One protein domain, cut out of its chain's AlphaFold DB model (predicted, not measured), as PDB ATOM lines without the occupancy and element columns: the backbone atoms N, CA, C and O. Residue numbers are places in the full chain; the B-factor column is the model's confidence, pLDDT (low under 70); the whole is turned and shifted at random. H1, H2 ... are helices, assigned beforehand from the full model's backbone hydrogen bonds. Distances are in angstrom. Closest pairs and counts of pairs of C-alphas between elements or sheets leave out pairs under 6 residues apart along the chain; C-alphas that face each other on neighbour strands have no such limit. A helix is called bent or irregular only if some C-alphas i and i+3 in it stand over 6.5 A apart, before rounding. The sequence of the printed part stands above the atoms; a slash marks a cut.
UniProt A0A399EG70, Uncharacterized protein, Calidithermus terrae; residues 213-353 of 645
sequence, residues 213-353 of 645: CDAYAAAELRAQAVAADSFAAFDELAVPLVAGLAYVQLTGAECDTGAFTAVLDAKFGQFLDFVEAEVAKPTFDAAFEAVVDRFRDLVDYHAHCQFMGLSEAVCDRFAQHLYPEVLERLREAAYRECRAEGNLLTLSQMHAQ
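AT A GLANCE: This is residues 213 to 353 of the 645 residues of an uncharacterized protein of Calidithermus terrae (UniProt A0A399EG70). The domain is a long rod of helices in two groups set end to end with some overlap: H1, H2 and H3 form a bundle toward one end, and H4 with the long bent helix H5 forms a helical hairpin toward the other. H3 joins the groups, its residues 265 to 272 packing on H5a, while short H6 folds back on H5b near the far end. The printed part has 141 residues with six named helices, H1 to H6 in chain order, and no named strand; the class is all helix. The whole is loose, with a radius of gyration of the C-alphas of 18.8 A and spans of 63 by 26 by 21 A.

HOW THE PARTS SIT: H1, residues 213 to 225, and H2, residues 231 to 251, form a hairpin and touch at a shallow tilt of 25 degrees, opposite ways; their closest C-alphas, of Tyr 216 and Gly 244, are 4.3 A apart. H3, residues 260 to 280, forms a hairpin with H2, closest at the C-alphas of Phe 234 and Phe 271, 6.4 A. H1, H2 and H3 are an up and down bundle, each running against the one before it. H5, residues 312 to 341, was assigned as one helix by its hydrogen bonds but is bent: C-alphas 320 and 323 are 7.1 A apart, and its arms H5a, residues 312 to 320, and H5b, residues 323 to 341, stand at 23 degrees. H3 touches H5a the same way, closest at the C-alphas of Gly 269 and Val 314, 6.1 A. H4, residues 288 to 307, touches H5b opposite ways at a shallow tilt of 16 degrees, with the C-alphas of Phe 288 and Ala 333 closest, 5.1 A. H3 and H4 are near each other. H6, residues 345 to 351, forms a hairpin with H5b, closest at the C-alphas of Ala 334 and Leu 347, 5.6 A. Every O i to N i+4 pair is within hydrogen-bond range in H1, H3, H4, H5b and H6; the counts are 16 of 17 in H2 and 2 of 5 in H5a, where 5 of 6 O i to N i+3 pairs are within range.

IN THESE COORDINATES: H1 begins at C-alpha 213, (-30.090, 7.115, 8.275). H2 measures 29.6 A, H3 30.1 A, H4 28.9 A and H5b 26.2 A from first to last C-alpha. H6 ends at C-alpha 351, (-5.964, -38.428, 13.865).

THE WHOLE: The two C-alphas farthest apart, of Glu 254 and Gly 342, are 63.7 A apart. The printed part has no cut, and no link is long. Mean pLDDT of the printed part is 86.5; residues 285 and 353 are under 70.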
ATOM      1  N   CYS A 213     -30.794   6.614   7.092       92.12
ATOM      2  CA  CYS A 213     -30.090   7.115   8.275       92.12
ATOM      3  C   CYS A 213     -30.841   6.805   9.578       92.12
ATOM      4  O   CYS A 213     -30.218   6.356  10.535       92.12
ATOM      5  N   ASP A 214     -32.162   6.993   9.619       90.25
ATOM      6  CA  ASP A 214     -32.979   6.723  10.808       90.25
ATOM      7  C   ASP A 214     -32.974   5.228  11.163       90.25
ATOM      8  O   ASP A 214     -32.854   4.864  12.333       90.25
ATOM      9  N   ALA A 215     -33.070   4.352  10.155       85.69
ATOM     10  CA  ALA A 215     -33.013   2.904  10.340       85.69
ATOM     11  C   ALA A 215     -31.648   2.456  10.879       85.69
ATOM     12  O   ALA A 215     -31.595   1.684  11.838       85.69
ATOM     13  N   TYR A 216     -30.556   2.976  10.306       92.75
ATOM     14  CA  TYR A 216     -29.205   2.708  10.791       92.75
ATOM     15  C   TYR A 216     -29.003   3.236  12.220       92.75
ATOM     16  O   TYR A 216     -28.590   2.474  13.089       92.75
ATOM     17  N   ALA A 217     -29.376   4.488  12.508       94.50
ATOM     18  CA  ALA A 217     -29.228   5.083  13.836       94.50
ATOM     19  C   ALA A 217     -30.042   4.335  14.909       94.50
ATOM     20  O   ALA A 217     -29.569   4.143  16.028       94.50
ATOM     21  N   ALA A 218     -31.250   3.869  14.574       92.62
ATOM     22  CA  ALA A 218     -32.059   3.053  15.476       92.62
ATOM     23  C   ALA A 218     -31.425   1.677  15.741       92.62
ATOM     24  O   ALA A 218     -31.423   1.217  16.887       92.62
ATOM     25  N   ALA A 219     -30.877   1.030  14.705       92.31
ATOM     26  CA  ALA A 219     -30.159  -0.235  14.846       92.31
ATOM     27  C   ALA A 219     -28.878  -0.066  15.677       92.31
ATOM     28  O   ALA A 219     -28.641  -0.854  16.590       92.31
ATOM     29  N   GLU A 220     -28.106   0.994  15.427       95.75
ATOM     30  CA  GLU A 220     -26.898   1.331  16.181       95.75
ATOM     31  C   GLU A 220     -27.213   1.574  17.661       95.75
ATOM     32  O   GLU A 220     -26.608   0.940  18.527       95.75
ATOM     33  N   LEU A 221     -28.206   2.415  17.968       95.69
ATOM     34  CA  LEU A 221     -28.617   2.704  19.343       95.69
ATOM     35  C   LEU A 221     -29.057   1.427  20.076       95.69
ATOM     36  O   LEU A 221     -28.692   1.208  21.233       95.69
ATOM     37  N   ARG A 222     -29.833   0.562  19.409       94.25
ATOM     38  CA  ARG A 222     -30.273  -0.716  19.985       94.25
ATOM     39  C   ARG A 222     -29.088  -1.647  20.231       94.25
ATOM     40  O   ARG A 222     -28.992  -2.214  21.318       94.25
ATOM     41  N   ALA A 223     -28.184  -1.775  19.260       94.19
ATOM     42  CA  ALA A 223     -26.968  -2.569  19.392       94.19
ATOM     43  C   ALA A 223     -26.085  -2.048  20.535       94.19
ATOM     44  O   ALA A 223     -25.579  -2.844  21.316       94.19
ATOM     45  N   GLN A 224     -25.955  -0.734  20.716       94.69
ATOM     46  CA  GLN A 224     -25.213  -0.148  21.837       94.69
ATOM     47  C   GLN A 224     -25.865  -0.434  23.199       94.69
ATOM     48  O   GLN A 224     -25.155  -0.653  24.179       94.69
ATOM     49  N   ALA A 225     -27.199  -0.456  23.271       94.50
ATOM     50  CA  ALA A 225     -27.937  -0.589  24.526       94.50
ATOM     51  C   ALA A 225     -28.089  -2.034  25.034       94.50
ATOM     52  O   ALA A 225     -28.217  -2.242  26.241       94.50
ATOM     53  N   VAL A 226     -28.111  -3.028  24.141       94.69
ATOM     54  CA  VAL A 226     -28.415  -4.430  24.483       94.69
ATOM     55  C   VAL A 226     -27.169  -5.298  24.331       94.69
ATOM     56  O   VAL A 226     -26.450  -5.178  23.342       94.69
ATOM     57  N   ALA A 227     -26.895  -6.168  25.305       92.56
ATOM     58  CA  ALA A 227     -25.787  -7.118  25.230       92.56
ATOM     59  C   ALA A 227     -26.117  -8.304  24.305       92.56
ATOM     60  O   ALA A 227     -27.248  -8.781  24.299       92.56
ATOM     61  N   ALA A 228     -25.131  -8.788  23.547       93.50
ATOM     62  CA  ALA A 228     -25.257  -9.994  22.726       93.50
ATOM     63  C   ALA A 228     -24.865 -11.244  23.538       93.50
ATOM     64  O   ALA A 228     -23.810 -11.831  23.325       93.50
ATOM     65  N   ASP A 229     -25.697 -11.619  24.509       92.12
ATOM     66  CA  ASP A 229     -25.454 -12.707  25.474       92.12
ATOM     67  C   ASP A 229     -26.014 -14.073  25.038       92.12
ATOM     68  O   ASP A 229     -26.095 -15.013  25.827       92.12
ATOM     69  N   SER A 230     -26.440 -14.181  23.784       89.31
ATOM     70  CA  SER A 230     -26.902 -15.415  23.160       89.31
ATOM     71  C   SER A 230     -26.808 -15.292  21.643       89.31
ATOM     72  O   SER A 230     -26.696 -14.188  21.108       89.31
ATOM     73  N   PHE A 231     -26.912 -16.418  20.937       80.94
ATOM     74  CA  PHE A 231     -26.951 -16.424  19.473       80.94
ATOM     75  C   PHE A 231     -28.131 -15.605  18.923       80.94
ATOM     76  O   PHE A 231     -27.945 -14.730  18.087       80.94
ATOM     77  N   ALA A 232     -29.336 -15.813  19.467       83.62
ATOM     78  CA  ALA A 232     -30.523 -15.066  19.053       83.62
ATOM     79  C   ALA A 232     -30.383 -13.559  19.330       83.62
ATOM     80  O   ALA A 232     -30.748 -12.745  18.487       83.62
ATOM     81  N   ALA A 233     -29.817 -13.182  20.483       89.94
ATOM     82  CA  ALA A 233     -29.555 -11.781  20.793       89.94
ATOM     83  C   ALA A 233     -28.501 -11.176  19.856       89.94
ATOM     84  O   ALA A 233     -28.652 -10.031  19.441       89.94
ATOM     85  N   PHE A 234     -27.451 -11.921  19.501       89.94
ATOM     86  CA  PHE A 234     -26.463 -11.462  18.528       89.94
ATOM     87  C   PHE A 234     -27.109 -11.204  17.161       89.94
ATOM     88  O   PHE A 234     -26.981 -10.095  16.647       89.94
ATOM     89  N   ASP A 235     -27.872 -12.158  16.622       82.75
ATOM     90  CA  ASP A 235     -28.551 -12.012  15.328       82.75
ATOM     91  C   ASP A 235     -29.538 -10.835  15.320       82.75
ATOM     92  O   ASP A 235     -29.526 -10.013  14.401       82.75
ATOM     93  N   GLU A 236     -30.349 -10.691  16.375       86.38
ATOM     94  CA  GLU A 236     -31.303  -9.582  16.517       86.38
ATOM     95  C   GLU A 236     -30.642  -8.193  16.544       86.38
ATOM     96  O   GLU A 236     -31.323  -7.190  16.307       86.38
ATOM     97  N   LEU A 237     -29.344  -8.112  16.851       90.44
ATOM     98  CA  LEU A 237     -28.594  -6.858  16.938       90.44
ATOM     99  C   LEU A 237     -27.687  -6.643  15.720       90.44
ATOM    100  O   LEU A 237     -27.644  -5.534  15.186       90.44
ATOM    101  N   ALA A 238     -26.987  -7.680  15.262       86.62
ATOM    102  CA  ALA A 238     -26.033  -7.605  14.161       86.62
ATOM    103  C   ALA A 238     -26.731  -7.511  12.797       86.62
ATOM    104  O   ALA A 238     -26.345  -6.672  11.982       86.62
ATOM    105  N   VAL A 239     -27.788  -8.301  12.555       82.94
ATOM    106  CA  VAL A 239     -28.482  -8.310  11.256       82.94
ATOM    107  C   VAL A 239     -29.088  -6.939  10.937       82.94
ATOM    108  O   VAL A 239     -28.778  -6.406   9.869       82.94
ATOM    109  N   PRO A 240     -29.866  -6.284  11.828       84.44
ATOM    110  CA  PRO A 240     -30.391  -4.948  11.544       84.44
ATOM    111  C   PRO A 240     -29.299  -3.887  11.377       84.44
ATOM    112  O   PRO A 240     -29.484  -2.946  10.607       84.44
ATOM    113  N   LEU A 241     -28.165  -4.029  12.071       88.75
ATOM    114  CA  LEU A 241     -27.039  -3.102  11.968       88.75
ATOM    115  C   LEU A 241     -26.365  -3.191  10.589       88.75
ATOM    116  O   LEU A 241     -26.179  -2.168   9.926       88.75
ATOM    117  N   VAL A 242     -26.055  -4.407  10.127       83.75
ATOM    118  CA  VAL A 242     -25.479  -4.662   8.794       83.75
ATOM    119  C   VAL A 242     -26.471  -4.280   7.693       83.75
ATOM    120  O   VAL A 242     -26.103  -3.592   6.742       83.75
ATOM    121  N   ALA A 243     -27.745  -4.651   7.847       78.00
ATOM    122  CA  ALA A 243     -28.826  -4.267   6.942       78.00
ATOM    123  C   ALA A 243     -28.987  -2.743   6.838       78.00
ATOM    124  O   ALA A 243     -29.126  -2.206   5.737       78.00
ATOM    125  N   GLY A 244     -28.941  -2.038   7.972       84.38
ATOM    126  CA  GLY A 244     -29.000  -0.581   8.030       84.38
ATOM    127  C   GLY A 244     -27.840   0.064   7.275       84.38
ATOM    128  O   GLY A 244     -28.070   0.938   6.440       84.38
ATOM    129  N   LEU A 245     -26.607  -0.411   7.493       86.81
ATOM    130  CA  LEU A 245     -25.436   0.087   6.765       86.81
ATOM    131  C   LEU A 245     -25.544  -0.183   5.260       86.81
ATOM    132  O   LEU A 245     -25.294   0.716   4.456       86.81
ATOM    133  N   ALA A 246     -25.938  -1.395   4.868       77.06
ATOM    134  CA  ALA A 246     -26.148  -1.737   3.467       77.06
ATOM    135  C   ALA A 246     -27.198  -0.812   2.833       77.06
ATOM    136  O   ALA A 246     -26.998  -0.317   1.726       77.06
ATOM    137  N   TYR A 247     -28.282  -0.497   3.548       79.25
ATOM    138  CA  TYR A 247     -29.305   0.426   3.062       79.25
ATOM    139  C   TYR A 247     -28.769   1.858   2.877       79.25
ATOM    140  O   TYR A 247     -29.068   2.502   1.866       79.25
ATOM    141  N   VAL A 248     -27.921   2.342   3.790       85.19
ATOM    142  CA  VAL A 248     -27.215   3.631   3.662       85.19
ATOM    143  C   VAL A 248     -26.295   3.645   2.436       85.19
ATOM    144  O   VAL A 248     -26.363   4.575   1.629       85.19
ATOM    145  N   GLN A 249     -25.487   2.597   2.248       81.19
ATOM    146  CA  GLN A 249     -24.564   2.472   1.114       81.19
ATOM    147  C   GLN A 249     -25.301   2.410  -0.224       81.19
ATOM    148  O   GLN A 249     -24.937   3.119  -1.161       81.19
ATOM    149  N   LEU A 250     -26.364   1.606  -0.299       71.12
ATOM    150  CA  LEU A 250     -27.197   1.490  -1.490       71.12
ATOM    151  C   LEU A 250     -27.820   2.847  -1.839       71.12
ATOM    152  O   LEU A 250     -27.644   3.338  -2.953       71.12
ATOM    153  N   THR A 251     -28.485   3.505  -0.882       75.19
ATOM    154  CA  THR A 251     -29.156   4.807  -1.095       75.19
ATOM    155  C   THR A 251     -28.201   5.974  -1.365       75.19
ATOM    156  O   THR A 251     -28.650   7.032  -1.824       75.19
ATOM    157  N   GLY A 252     -26.904   5.815  -1.088       81.12
ATOM    158  CA  GLY A 252     -25.937   6.910  -1.099       81.12
ATOM    159  C   GLY A 252     -26.312   8.004  -0.096       81.12
ATOM    160  O   GLY A 252     -26.200   9.198  -0.405       81.12
ATOM    161  N   ALA A 253     -26.880   7.613   1.048       86.38
ATOM    162  CA  ALA A 253     -27.198   8.526   2.137       86.38
ATOM    163  C   ALA A 253     -25.914   8.933   2.876       86.38
ATOM    164  O   ALA A 253     -25.035   8.112   3.117       86.38
ATOM    165  N   GLU A 254     -25.800  10.213   3.225       92.69
ATOM    166  CA  GLU A 254     -24.671  10.745   3.995       92.69
ATOM    167  C   GLU A 254     -25.035  10.710   5.486       92.69
ATOM    168  O   GLU A 254     -25.439  11.717   6.066       92.69
ATOM    169  N   CYS A 255     -24.968   9.520   6.082       92.81
ATOM    170  CA  CYS A 255     -25.225   9.300   7.507       92.81
ATOM    171  C   CYS A 255     -23.898   9.206   8.280       92.81
ATOM    172  O   CYS A 255     -22.871   8.840   7.707       92.81
ATOM    173  N   ASP A 256     -23.912   9.482   9.585       92.44
ATOM    174  CA  ASP A 256     -22.773   9.144  10.443       92.44
ATOM    175  C   ASP A 256     -22.741   7.627  10.668       92.44
ATOM    176  O   ASP A 256     -23.548   7.094  11.420       92.44
ATOM    177  N   THR A 257     -21.841   6.930   9.973       91.56
ATOM    178  CA  THR A 257     -21.618   5.483  10.119       91.56
ATOM    179  C   THR A 257     -20.268   5.176  10.768       91.56
ATOM    180  O   THR A 257     -19.788   4.044  10.689       91.56
ATOM    181  N   GLY A 258     -19.606   6.176  11.366       90.44
ATOM    182  CA  GLY A 258     -18.248   6.029  11.896       90.44
ATOM    183  C   GLY A 258     -18.149   5.022  13.045       90.44
ATOM    184  O   GLY A 258     -17.101   4.411  13.244       90.44
ATOM    185  N   ALA A 259     -19.249   4.809  13.769       91.31
ATOM    186  CA  ALA A 259     -19.322   3.871  14.882       91.31
ATOM    187  C   ALA A 259     -19.601   2.416  14.461       91.31
ATOM    188  O   ALA A 259     -19.435   1.527  15.295       91.31
ATOM    189  N   PHE A 260     -19.978   2.148  13.201       91.50
ATOM    190  CA  PHE A 260     -20.423   0.822  12.749       91.50
ATOM    191  C   PHE A 260     -19.452  -0.298  13.137       91.50
ATOM    192  O   PHE A 260     -19.840  -1.234  13.834       91.50
ATOM    193  N   THR A 261     -18.184  -0.185  12.729       88.62
ATOM    194  CA  THR A 261     -17.172  -1.220  12.986       88.62
ATOM    195  C   THR A 261     -16.946  -1.407  14.481       88.62
ATOM    196  O   THR A 261     -16.886  -2.538  14.942       88.62
ATOM    197  N   ALA A 262     -16.897  -0.324  15.262       92.44
ATOM    198  CA  ALA A 262     -16.692  -0.406  16.707       92.44
ATOM    199  C   ALA A 262     -17.879  -1.064  17.434       92.44
ATOM    200  O   ALA A 262     -17.680  -1.847  18.361       92.44
ATOM    201  N   VAL A 263     -19.116  -0.766  17.020       94.19
ATOM    202  CA  VAL A 263     -20.324  -1.380  17.589       94.19
ATOM    203  C   VAL A 263     -20.406  -2.855  17.207       94.19
ATOM    204  O   VAL A 263     -20.686  -3.683  18.074       94.19
ATOM    205  N   LEU A 264     -20.134  -3.195  15.945       91.00
ATOM    206  CA  LEU A 264     -20.152  -4.576  15.474       91.00
ATOM    207  C   LEU A 264     -19.042  -5.411  16.131       91.00
ATOM    208  O   LEU A 264     -19.342  -6.491  16.636       91.00
ATOM    209  N   ASP A 265     -17.815  -4.885  16.237       91.31
ATOM    210  CA  ASP A 265     -16.711  -5.503  16.989       91.31
ATOM    211  C   ASP A 265     -17.112  -5.755  18.449       91.31
ATOM    212  O   ASP A 265     -16.907  -6.849  18.974       91.31
ATOM    213  N   ALA A 266     -17.737  -4.773  19.111       93.62
ATOM    214  CA  ALA A 266     -18.189  -4.921  20.493       93.62
ATOM    215  C   ALA A 266     -19.296  -5.979  20.644       93.62
ATOM    216  O   ALA A 266     -19.271  -6.756  21.600       93.62
ATOM    217  N   LYS A 267     -20.270  -6.039  19.720       93.38
ATOM    218  CA  LYS A 267     -21.323  -7.071  19.732       93.38
ATOM    219  C   LYS A 267     -20.747  -8.461  19.482       93.38
ATOM    220  O   LYS A 267     -21.109  -9.398  20.188       93.38
ATOM    221  N   PHE A 268     -19.843  -8.588  18.516       91.44
ATOM    222  CA  PHE A 268     -19.197  -9.859  18.214       91.44
ATOM    223  C   PHE A 268     -18.313 -10.314  19.380       91.44
ATOM    224  O   PHE A 268     -18.368 -11.472  19.772       91.44
ATOM    225  N   GLY A 269     -17.579  -9.397  20.018       90.38
ATOM    226  CA  GLY A 269     -16.821  -9.678  21.238       90.38
ATOM    227  C   GLY A 269     -17.695 -10.213  22.380       90.38
ATOM    228  O   GLY A 269     -17.339 -11.219  22.982       90.38
ATOM    229  N   GLN A 270     -18.863  -9.608  22.623       93.38
ATOM    230  CA  GLN A 270     -19.833 -10.098  23.617       93.38
ATOM    231  C   GLN A 270     -20.380 -11.488  23.270       93.38
ATOM    232  O   GLN A 270     -20.508 -12.341  24.147       93.38
ATOM    233  N   PHE A 271     -20.667 -11.729  21.989       92.50
ATOM    234  CA  PHE A 271     -21.082 -13.045  21.518       92.50
ATOM    235  C   PHE A 271     -19.988 -14.094  21.756       92.50
ATOM    236  O   PHE A 271     -20.281 -15.179  22.255       92.50
ATOM    237  N   LEU A 272     -18.721 -13.768  21.481       90.38
ATOM    238  CA  LEU A 272     -17.602 -14.664  21.771       90.38
ATOM    239  C   LEU A 272     -17.426 -14.908  23.272       90.38
ATOM    240  O   LEU A 272     -17.179 -16.049  23.646       90.38
ATOM    241  N   ASP A 273     -17.624 -13.901  24.130       92.12
ATOM    242  CA  ASP A 273     -17.613 -14.093  25.589       92.12
ATOM    243  C   ASP A 273     -18.684 -15.109  26.026       92.12
ATOM    244  O   ASP A 273     -18.425 -15.982  26.858       92.12
ATOM    245  N   PHE A 274     -19.886 -15.030  25.442       92.06
ATOM    246  CA  PHE A 274     -20.949 -16.009  25.673       92.06
ATOM    247  C   PHE A 274     -20.544 -17.410  25.196       92.06
ATOM    248  O   PHE A 274     -20.684 -18.377  25.945       92.06
ATOM    249  N   VAL A 275     -20.011 -17.533  23.978       88.62
ATOM    250  CA  VAL A 275     -19.594 -18.828  23.419       88.62
ATOM    251  C   VAL A 275     -18.458 -19.449  24.238       88.62
ATOM    252  O   VAL A 275     -18.514 -20.638  24.549       88.62
ATOM    253  N   GLU A 276     -17.465 -18.662  24.654       89.69
ATOM    254  CA  GLU A 276     -16.388 -19.108  25.546       89.69
ATOM    255  C   GLU A 276     -16.948 -19.610  26.885       89.69
ATOM    256  O   GLU A 276     -16.553 -20.676  27.365       89.69
ATOM    257  N   ALA A 277     -17.918 -18.896  27.463       88.81
ATOM    258  CA  ALA A 277     -18.581 -19.317  28.692       88.81
ATOM    259  C   ALA A 277     -19.374 -20.625  28.519       88.81
ATOM    260  O   ALA A 277     -19.361 -21.454  29.430       88.81
ATOM    261  N   GLU A 278     -20.038 -20.843  27.377       87.75
ATOM    262  CA  GLU A 278     -20.714 -22.111  27.069       87.75
ATOM    263  C   GLU A 278     -19.719 -23.271  26.939       87.75
ATOM    264  O   GLU A 278     -19.921 -24.312  27.569       87.75
ATOM    265  N   VAL A 279     -18.623 -23.088  26.192       86.50
ATOM    266  CA  VAL A 279     -17.562 -24.102  26.007       86.50
ATOM    267  C   VAL A 279     -16.904 -24.486  27.338       86.50
ATOM    268  O   VAL A 279     -16.576 -25.654  27.580       86.50
ATOM    269  N   ALA A 280     -16.752 -23.521  28.247       85.69
ATOM    270  CA  ALA A 280     -16.176 -23.749  29.566       85.69
ATOM    271  C   ALA A 280     -17.070 -24.593  30.498       85.69
ATOM    272  O   ALA A 280     -16.576 -25.141  31.490       85.69
ATOM    273  N   LYS A 281     -18.374 -24.743  30.215       84.31
ATOM    274  CA  LYS A 281     -19.280 -25.505  31.089       84.31
ATOM    275  C   LYS A 281     -18.880 -26.986  31.153       84.31
ATOM    276  O   LYS A 281     -18.633 -27.603  30.122       84.31
ATOM    277  N   PRO A 282     -18.920 -27.632  32.335       78.38
ATOM    278  CA  PRO A 282     -18.679 -29.077  32.453       78.38
ATOM    279  C   PRO A 282     -19.687 -29.945  31.688       78.38
ATOM    280  O   PRO A 282     -19.414 -31.104  31.396       78.38
ATOM    281  N   THR A 283     -20.871 -29.393  31.414       73.12
ATOM    282  CA  THR A 283     -21.948 -30.039  30.656       73.12
ATOM    283  C   THR A 283     -21.860 -29.779  29.159       73.12
ATOM    284  O   THR A 283     -22.778 -30.183  28.452       73.12
ATOM    285  N   PHE A 284     -20.828 -29.068  28.689       74.62
ATOM    286  CA  PHE A 284     -20.620 -28.842  27.268       74.62
ATOM    287  C   PHE A 284     -20.545 -30.197  26.561       74.62
ATOM    288  O   PHE A 284     -19.666 -31.002  26.866       74.62
ATOM    289  N   ASP A 285     -21.556 -30.442  25.728       68.31
ATOM    290  CA  ASP A 285     -21.777 -31.580  24.841       68.31
ATOM    291  C   ASP A 285     -20.856 -32.787  25.096       68.31
ATOM    292  O   ASP A 285     -19.779 -32.926  24.530       68.31
ATOM    293  N   ALA A 286     -21.288 -33.708  25.965       70.56
ATOM    294  CA  ALA A 286     -20.487 -34.889  26.309       70.56
ATOM    295  C   ALA A 286     -20.343 -35.905  25.155       70.56
ATOM    296  O   ALA A 286     -19.540 -36.833  25.267       70.56
ATOM    297  N   ALA A 287     -21.144 -35.760  24.096       80.25
ATOM    298  CA  ALA A 287     -21.157 -36.632  22.925       80.25
ATOM    299  C   ALA A 287     -20.285 -36.047  21.808       80.25
ATOM    300  O   ALA A 287     -20.373 -34.853  21.523       80.25
ATOM    301  N   PHE A 288     -19.495 -36.893  21.140       81.62
ATOM    302  CA  PHE A 288     -18.529 -36.449  20.136       81.62
ATOM    303  C   PHE A 288     -19.169 -35.641  18.999       81.62
ATOM    304  O   PHE A 288     -18.711 -34.541  18.705       81.62
ATOM    305  N   GLU A 289     -20.256 -36.140  18.401       79.06
ATOM    306  CA  GLU A 289     -20.919 -35.484  17.260       79.06
ATOM    307  C   GLU A 289     -21.409 -34.068  17.589       79.06
ATOM    308  O   GLU A 289     -21.258 -33.155  16.781       79.06
ATOM    309  N   ALA A 290     -21.921 -33.856  18.803       79.12
ATOM    310  CA  ALA A 290     -22.368 -32.537  19.229       79.12
ATOM    311  C   ALA A 290     -21.183 -31.559  19.355       79.12
ATOM    312  O   ALA A 290     -21.273 -30.429  18.879       79.12
ATOM    313  N   VAL A 291     -20.031 -32.005  19.874       81.19
ATOM    314  CA  VAL A 291     -18.802 -31.187  19.890       81.19
ATOM    315  C   VAL A 291     -18.302 -30.890  18.472       81.19
ATOM    316  O   VAL A 291     -17.853 -29.774  18.207       81.19
ATOM    317  N   VAL A 292     -18.397 -31.848  17.539       80.94
ATOM    318  CA  VAL A 292     -18.043 -31.617  16.128       80.94
ATOM    319  C   VAL A 292     -18.942 -30.552  15.503       80.94
ATOM    320  O   VAL A 292     -18.428 -29.658  14.831       80.94
ATOM    321  N   ASP A 293     -20.256 -30.621  15.715       77.81
ATOM    322  CA  ASP A 293     -21.198 -29.619  15.209       77.81
ATOM    323  C   ASP A 293     -20.852 -28.224  15.751       77.81
ATOM    324  O   ASP A 293     -20.720 -27.280  14.973       77.81
ATOM    325  N   ARG A 294     -20.547 -28.109  17.051       82.25
ATOM    326  CA  ARG A 294     -20.075 -26.846  17.646       82.25
ATOM    327  C   ARG A 294     -18.766 -26.347  17.057       82.25
ATOM    328  O   ARG A 294     -18.611 -25.149  16.836       82.25
ATOM    329  N   PHE A 295     -17.822 -27.241  16.788       84.06
ATOM    330  CA  PHE A 295     -16.575 -26.858  16.140       84.06
ATOM    331  C   PHE A 295     -16.814 -26.310  14.725       84.06
ATOM    332  O   PHE A 295     -16.168 -25.341  14.331       84.06
ATOM    333  N   ARG A 296     -17.763 -26.882  13.971       81.00
ATOM    334  CA  ARG A 296     -18.147 -26.360  12.650       81.00
ATOM    335  C   ARG A 296     -18.772 -24.971  12.753       81.00
ATOM    336  O   ARG A 296     -18.330 -24.088  12.025       81.00
ATOM    337  N   ASP A 297     -19.699 -24.766  13.691       81.69
ATOM    338  CA  ASP A 297     -20.302 -23.450  13.942       81.69
ATOM    339  C   ASP A 297     -19.213 -22.391  14.195       81.69
ATOM    340  O   ASP A 297     -19.234 -21.310  13.611       81.69
ATOM    341  N   LEU A 298     -18.198 -22.715  15.010       84.81
ATOM    342  CA  LEU A 298     -17.072 -21.816  15.285       84.81
ATOM    343  C   LEU A 298     -16.239 -21.483  14.043       84.81
ATOM    344  O   LEU A 298     -15.813 -20.339  13.885       84.81
ATOM    345  N   VAL A 299     -15.992 -22.464  13.173       81.81
ATOM    346  CA  VAL A 299     -15.275 -22.239  11.909       81.81
ATOM    347  C   VAL A 299     -16.066 -21.299  11.001       81.81
ATOM    348  O   VAL A 299     -15.480 -20.381  10.421       81.81
ATOM    349  N   ASP A 300     -17.384 -21.479  10.921       77.31
ATOM    350  CA  ASP A 300     -18.260 -20.604  10.144       77.31
ATOM    351  C   ASP A 300     -18.298 -19.187  10.742       77.31
ATOM    352  O   ASP A 300     -18.177 -18.203  10.010       77.31
ATOM    353  N   TYR A 301     -18.365 -19.043  12.069       83.25
ATOM    354  CA  TYR A 301     -18.291 -17.731  12.725       83.25
ATOM    355  C   TYR A 301     -16.952 -17.028  12.504       83.25
ATOM    356  O   TYR A 301     -16.937 -15.819  12.272       83.25
ATOM    357  N   HIS A 302     -15.831 -17.751  12.521       84.06
ATOM    358  CA  HIS A 302     -14.529 -17.166  12.207       84.06
ATOM    359  C   HIS A 302     -14.479 -16.683  10.750       84.06
ATOM    360  O   HIS A 302     -14.043 -15.561  10.488       84.06
ATOM    361  N   ALA A 303     -14.993 -17.468   9.799       72.75
ATOM    362  CA  ALA A 303     -15.080 -17.043   8.404       72.75
ATOM    363  C   ALA A 303     -15.943 -15.776   8.241       72.75
ATOM    364  O   ALA A 303     -15.547 -14.852   7.528       72.75
ATOM    365  N   HIS A 304     -17.076 -15.689   8.945       77.19
ATOM    366  CA  HIS A 304     -17.908 -14.485   8.957       77.19
ATOM    367  C   HIS A 304     -17.200 -13.286   9.600       77.19
ATOM    368  O   HIS A 304     -17.279 -12.187   9.056       77.19
ATOM    369  N   CYS A 305     -16.463 -13.483  10.698       78.94
ATOM    370  CA  CYS A 305     -15.653 -12.440  11.341       78.94
ATOM    371  C   CYS A 305     -14.671 -11.807  10.342       78.94
ATOM    372  O   CYS A 305     -14.631 -10.585  10.186       78.94
ATOM    373  N   GLN A 306     -13.949 -12.649   9.593       80.38
ATOM    374  CA  GLN A 306     -13.010 -12.211   8.560       80.38
ATOM    375  C   GLN A 306     -13.717 -11.524   7.388       80.38
ATOM    376  O   GLN A 306     -13.268 -10.481   6.916       80.38
ATOM    377  N   PHE A 307     -14.834 -12.086   6.916       72.38
ATOM    378  CA  PHE A 307     -15.595 -11.529   5.798       72.38
ATOM    379  C   PHE A 307     -16.183 -10.147   6.114       72.38
ATOM    380  O   PHE A 307     -16.187  -9.269   5.255       72.38
ATOM    381  N   MET A 308     -16.640  -9.937   7.352       76.56
ATOM    382  CA  MET A 308     -17.153  -8.648   7.825       76.56
ATOM    383  C   MET A 308     -16.049  -7.605   8.061       76.56
ATOM    384  O   MET A 308     -16.365  -6.439   8.291       76.56
ATOM    385  N   GLY A 309     -14.770  -7.995   7.990       81.00
ATOM    386  CA  GLY A 309     -13.640  -7.096   8.223       81.00
ATOM    387  C   GLY A 309     -13.554  -6.604   9.669       81.00
ATOM    388  O   GLY A 309     -13.151  -5.460   9.890       81.00
ATOM    389  N   LEU A 310     -13.968  -7.437  10.632       85.75
ATOM    390  CA  LEU A 310     -13.820  -7.142  12.060       85.75
ATOM    391  C   LEU A 310     -12.340  -7.083  12.448       85.75
ATOM    392  O   LEU A 310     -11.474  -7.602  11.736       85.75
ATOM    393  N   SER A 311     -12.035  -6.436  13.573       88.50
ATOM    394  CA  SER A 311     -10.643  -6.304  14.004       88.50
ATOM    395  C   SER A 311      -9.980  -7.660  14.273       88.50
ATOM    396  O   SER A 311     -10.597  -8.598  14.785       88.50
ATOM    397  N   GLU A 312      -8.675  -7.744  13.987       87.56
ATOM    398  CA  GLU A 312      -7.856  -8.931  14.283       87.56
ATOM    399  C   GLU A 312      -7.963  -9.322  15.763       87.56
ATOM    400  O   GLU A 312      -8.081 -10.498  16.078       87.56
ATOM    401  N   ALA A 313      -8.057  -8.345  16.673       87.69
ATOM    402  CA  ALA A 313      -8.242  -8.597  18.102       87.69
ATOM    403  C   ALA A 313      -9.510  -9.410  18.429       87.69
ATOM    404  O   ALA A 313      -9.518 -10.149  19.411       87.69
ATOM    405  N   VAL A 314     -10.575  -9.283  17.630       89.44
ATOM    406  CA  VAL A 314     -11.808 -10.064  17.786       89.44
ATOM    407  C   VAL A 314     -11.675 -11.416  17.087       89.44
ATOM    408  O   VAL A 314     -11.959 -12.443  17.702       89.44
ATOM    409  N   CYS A 315     -11.215 -11.449  15.832       85.75
ATOM    410  CA  CYS A 315     -11.137 -12.701  15.073       85.75
ATOM    411  C   CYS A 315     -10.031 -13.651  15.575       85.75
ATOM    412  O   CYS A 315     -10.201 -14.869  15.542       85.75
ATOM    413  N   ASP A 316      -8.931 -13.144  16.127       89.06
ATOM    414  CA  ASP A 316      -7.848 -13.982  16.655       89.06
ATOM    415  C   ASP A 316      -8.262 -14.761  17.912       89.06
ATOM    416  O   ASP A 316      -7.663 -15.796  18.224       89.06
ATOM    417  N   ARG A 317      -9.334 -14.343  18.604       90.56
ATOM    418  CA  ARG A 317      -9.881 -15.079  19.757       90.56
ATOM    419  C   ARG A 317     -10.304 -16.500  19.399       90.56
ATOM    420  O   ARG A 317     -10.191 -17.391  20.241       90.56
ATOM    421  N   PHE A 318     -10.731 -16.747  18.155       88.62
ATOM    422  CA  PHE A 318     -11.052 -18.101  17.702       88.62
ATOM    423  C   PHE A 318      -9.843 -19.028  17.823       88.62
ATOM    424  O   PHE A 318      -9.931 -20.083  18.443       88.62
ATOM    425  N   ALA A 319      -8.703 -18.606  17.278       87.19
ATOM    426  CA  ALA A 319      -7.465 -19.373  17.307       87.19
ATOM    427  C   ALA A 319      -6.849 -19.451  18.713       87.19
ATOM    428  O   ALA A 319      -6.292 -20.484  19.080       87.19
ATOM    429  N   GLN A 320      -6.937 -18.371  19.495       88.44
ATOM    430  CA  GLN A 320      -6.256 -18.257  20.789       88.44
ATOM    431  C   GLN A 320      -7.028 -18.896  21.952       88.44
ATOM    432  O   GLN A 320      -6.406 -19.416  22.881       88.44
ATOM    433  N   HIS A 321      -8.363 -18.869  21.915       88.19
ATOM    434  CA  HIS A 321      -9.203 -19.257  23.052       88.19
ATOM    435  C   HIS A 321     -10.208 -20.356  22.707       88.19
ATOM    436  O   HIS A 321     -10.272 -21.355  23.417       88.19
ATOM    437  N   LEU A 322     -10.959 -20.227  21.611       89.81
ATOM    438  CA  LEU A 322     -12.084 -21.129  21.335       89.81
ATOM    439  C   LEU A 322     -11.672 -22.468  20.716       89.81
ATOM    440  O   LEU A 322     -12.062 -23.522  21.219       89.81
ATOM    441  N   TYR A 323     -10.880 -22.454  19.640       89.75
ATOM    442  CA  TYR A 323     -10.431 -23.680  18.980       89.75
ATOM    443  C   TYR A 323      -9.652 -24.606  19.919       89.75
ATOM    444  O   TYR A 323     -10.002 -25.785  19.954       89.75
ATOM    445  N   PRO A 324      -8.670 -24.129  20.716       91.19
ATOM    446  CA  PRO A 324      -7.950 -25.006  21.634       91.19
ATOM    447  C   PRO A 324      -8.884 -25.709  22.628       91.19
ATOM    448  O   PRO A 324      -8.754 -26.910  22.843       91.19
ATOM    449  N   GLU A 325      -9.849 -24.983  23.203       90.62
ATOM    450  CA  GLU A 325     -10.778 -25.535  24.196       90.62
ATOM    451  C   GLU A 325     -11.741 -26.554  23.572       90.62
ATOM    452  O   GLU A 325     -11.889 -27.662  24.086       90.62
ATOM    453  N   VAL A 326     -12.359 -26.241  22.426       90.19
ATOM    454  CA  VAL A 326     -13.281 -27.180  21.761       90.19
ATOM    455  C   VAL A 326     -12.552 -28.422  21.244       90.19
ATOM    456  O   VAL A 326     -13.094 -29.523  21.331       90.19
ATOM    457  N   LEU A 327     -11.317 -28.287  20.757       90.56
ATOM    458  CA  LEU A 327     -10.509 -29.428  20.319       90.56
ATOM    459  C   LEU A 327     -10.124 -30.346  21.489       90.56
ATOM    460  O   LEU A 327     -10.180 -31.567  21.341       90.56
ATOM    461  N   GLU A 328      -9.798 -29.796  22.663       91.31
ATOM    462  CA  GLU A 328      -9.590 -30.603  23.875       91.31
ATOM    463  C   GLU A 328     -10.870 -31.338  24.289       91.31
ATOM    464  O   GLU A 328     -10.840 -32.545  24.530       91.31
ATOM    465  N   ARG A 329     -12.031 -30.664  24.270       90.44
ATOM    466  CA  ARG A 329     -13.332 -31.318  24.519       90.44
ATOM    467  C   ARG A 329     -13.615 -32.438  23.525       90.44
ATOM    468  O   ARG A 329     -14.118 -33.492  23.909       90.44
ATOM    469  N   LEU A 330     -13.263 -32.229  22.260       90.38
ATOM    470  CA  LEU A 330     -13.438 -33.217  21.205       90.38
ATOM    471  C   LEU A 330     -12.567 -34.455  21.455       90.38
ATOM    472  O   LEU A 330     -13.051 -35.582  21.346       90.38
ATOM    473  N   ARG A 331     -11.307 -34.249  21.860       93.00
ATOM    474  CA  ARG A 331     -10.385 -35.317  22.264       93.00
ATOM    475  C   ARG A 331     -10.908 -36.077  23.484       93.00
ATOM    476  O   ARG A 331     -10.914 -37.307  23.477       93.00
ATOM    477  N   GLU A 332     -11.384 -35.372  24.511       92.62
ATOM    478  CA  GLU A 332     -11.991 -35.971  25.709       92.62
ATOM    479  C   GLU A 332     -13.231 -36.813  25.375       92.62
ATOM    480  O   GLU A 332     -13.381 -37.924  25.895       92.62
ATOM    481  N   ALA A 333     -14.116 -36.314  24.506       90.31
ATOM    482  CA  ALA A 333     -15.308 -37.030  24.057       90.31
ATOM    483  C   ALA A 333     -14.939 -38.286  23.251       90.31
ATOM    484  O   ALA A 333     -15.411 -39.379  23.568       90.31
ATOM    485  N   ALA A 334     -14.018 -38.165  22.288       91.38
ATOM    486  CA  ALA A 334     -13.526 -39.293  21.495       91.38
ATOM    487  C   ALA A 334     -12.859 -40.371  22.367       91.38
ATOM    488  O   ALA A 334     -13.099 -41.569  22.198       91.38
ATOM    489  N   TYR A 335     -12.051 -39.959  23.348       93.81
ATOM    490  CA  TYR A 335     -11.426 -40.876  24.298       93.81
ATOM    491  C   TYR A 335     -12.459 -41.601  25.166       93.81
ATOM    492  O   TYR A 335     -12.350 -42.808  25.404       93.81
ATOM    493  N   ARG A 336     -13.499 -40.890  25.609       91.12
ATOM    494  CA  ARG A 336     -14.603 -41.464  26.384       91.12
ATOM    495  C   ARG A 336     -15.393 -42.494  25.583       91.12
ATOM    496  O   ARG A 336     -15.665 -43.566  26.120       91.12
ATOM    497  N   GLU A 337     -15.715 -42.212  24.322       90.25
ATOM    498  CA  GLU A 337     -16.360 -43.180  23.421       90.25
ATOM    499  C   GLU A 337     -15.490 -44.421  23.216       90.25
ATOM    500  O   GLU A 337     -15.986 -45.550  23.316       90.25
ATOM    501  N   CYS A 338     -14.176 -44.234  23.037       92.31
ATOM    502  CA  CYS A 338     -13.251 -45.359  22.992       92.31
ATOM    503  C   CYS A 338     -13.356 -46.212  24.269       92.31
ATOM    504  O   CYS A 338     -13.491 -47.435  24.191       92.31
ATOM    505  N   ARG A 339     -13.331 -45.591  25.455       90.50
ATOM    506  CA  ARG A 339     -13.404 -46.295  26.747       90.50
ATOM    507  C   ARG A 339     -14.729 -47.029  26.961       90.50
ATOM    508  O   ARG A 339     -14.708 -48.190  27.367       90.50
ATOM    509  N   ALA A 340     -15.852 -46.346  26.744       84.25
ATOM    510  CA  ALA A 340     -17.177 -46.807  27.153       84.25
ATOM    511  C   ALA A 340     -17.830 -47.747  26.132       84.25
ATOM    512  O   ALA A 340     -18.358 -48.793  26.507       84.25
ATOM    513  N   GLU A 341     -17.777 -47.396  24.848       72.44
ATOM    514  CA  GLU A 341     -18.538 -48.074  23.786       72.44
ATOM    515  C   GLU A 341     -17.658 -48.979  22.927       72.44
ATOM    516  O   GLU A 341     -18.138 -49.804  22.149       72.44
ATOM    517  N   GLY A 342     -16.341 -48.860  23.083       77.44
ATOM    518  CA  GLY A 342     -15.391 -49.609  22.286       77.44
ATOM    519  C   GLY A 342     -15.148 -49.036  20.898       77.44
ATOM    520  O   GLY A 342     -14.506 -49.705  20.084       77.44
ATOM    521  N   ASN A 343     -15.640 -47.826  20.642       83.44
ATOM    522  CA  ASN A 343     -15.519 -47.155  19.363       83.44
ATOM    523  C   ASN A 343     -14.129 -46.511  19.216       83.44
ATOM    524  O   ASN A 343     -13.901 -45.364  19.582       83.44
ATOM    525  N   LEU A 344     -13.176 -47.279  18.683       85.75
ATOM    526  CA  LEU A 344     -11.822 -46.802  18.364       85.75
ATOM    527  C   LEU A 344     -11.798 -45.886  17.122       85.75
ATOM    528  O   LEU A 344     -10.796 -45.216  16.874       85.75
ATOM    529  N   LEU A 345     -12.876 -45.874  16.328       87.94
ATOM    530  CA  LEU A 345     -12.917 -45.210  15.024       87.94
ATOM    531  C   LEU A 345     -12.890 -43.688  15.164       87.94
ATOM    532  O   LEU A 345     -12.251 -43.014  14.366       87.94
ATOM    533  N   THR A 346     -13.529 -43.153  16.201       88.06
ATOM    534  CA  THR A 346     -13.604 -41.711  16.449       88.06
ATOM    535  C   THR A 346     -12.207 -41.093  16.615       88.06
ATOM    536  O   THR A 346     -11.854 -40.141  15.916       88.06
ATOM    537  N   LEU A 347     -11.357 -41.684  17.467       90.44
ATOM    538  CA  LEU A 347      -9.969 -41.235  17.656       90.44
ATOM    539  C   LEU A 347      -9.111 -41.433  16.395       90.44
ATOM    540  O   LEU A 347      -8.289 -40.573  16.075       90.44
ATOM    541  N   SER A 348      -9.302 -42.531  15.651       90.31
ATOM    542  CA  SER A 348      -8.531 -42.775  14.423       90.31
ATOM    543  C   SER A 348      -8.900 -41.802  13.298       90.31
ATOM    544  O   SER A 348      -8.017 -41.295  12.603       90.31
ATOM    545  N   GLN A 349     -10.183 -41.470  13.151       85.81
ATOM    546  CA  GLN A 349     -10.668 -40.462  12.207       85.81
ATOM    547  C   GLN A 349     -10.212 -39.056  12.586       85.81
ATOM    548  O   GLN A 349      -9.810 -38.292  11.708       85.81
ATOM    549  N   MET A 350     -10.203 -38.734  13.881       85.88
ATOM    550  CA  MET A 350      -9.665 -37.474  14.390       85.88
ATOM    551  C   MET A 350      -8.168 -37.334  14.075       85.88
ATOM    552  O   MET A 350      -7.749 -36.290  13.577       85.88
ATOM    553  N   HIS A 351      -7.378 -38.400  14.259       85.69
ATOM    554  CA  HIS A 351      -5.964 -38.428  13.865       85.69
ATOM    555  C   HIS A 351      -5.783 -38.226  12.351       85.69
ATOM    556  O   HIS A 351      -4.971 -37.410  11.927       85.69
ATOM    557  N   ALA A 352      -6.576 -38.908  11.520       76.50
ATOM    558  CA  ALA A 352      -6.531 -38.751  10.063       76.50
ATOM    559  C   ALA A 352      -7.192 -37.454   9.548       76.50
ATOM    560  O   ALA A 352      -7.303 -37.257   8.337       76.50
ATOM    561  N   GLN A 353      -7.654 -36.578  10.452       69.31
ATOM    562  CA  GLN A 353      -8.386 -35.338  10.156       69.31
ATOM    563  C   GLN A 353      -9.640 -35.550   9.298       69.31
ATOM    564  O   GLN A 353     -10.118 -34.640   8.616       69.31
TER     565      GLN A 353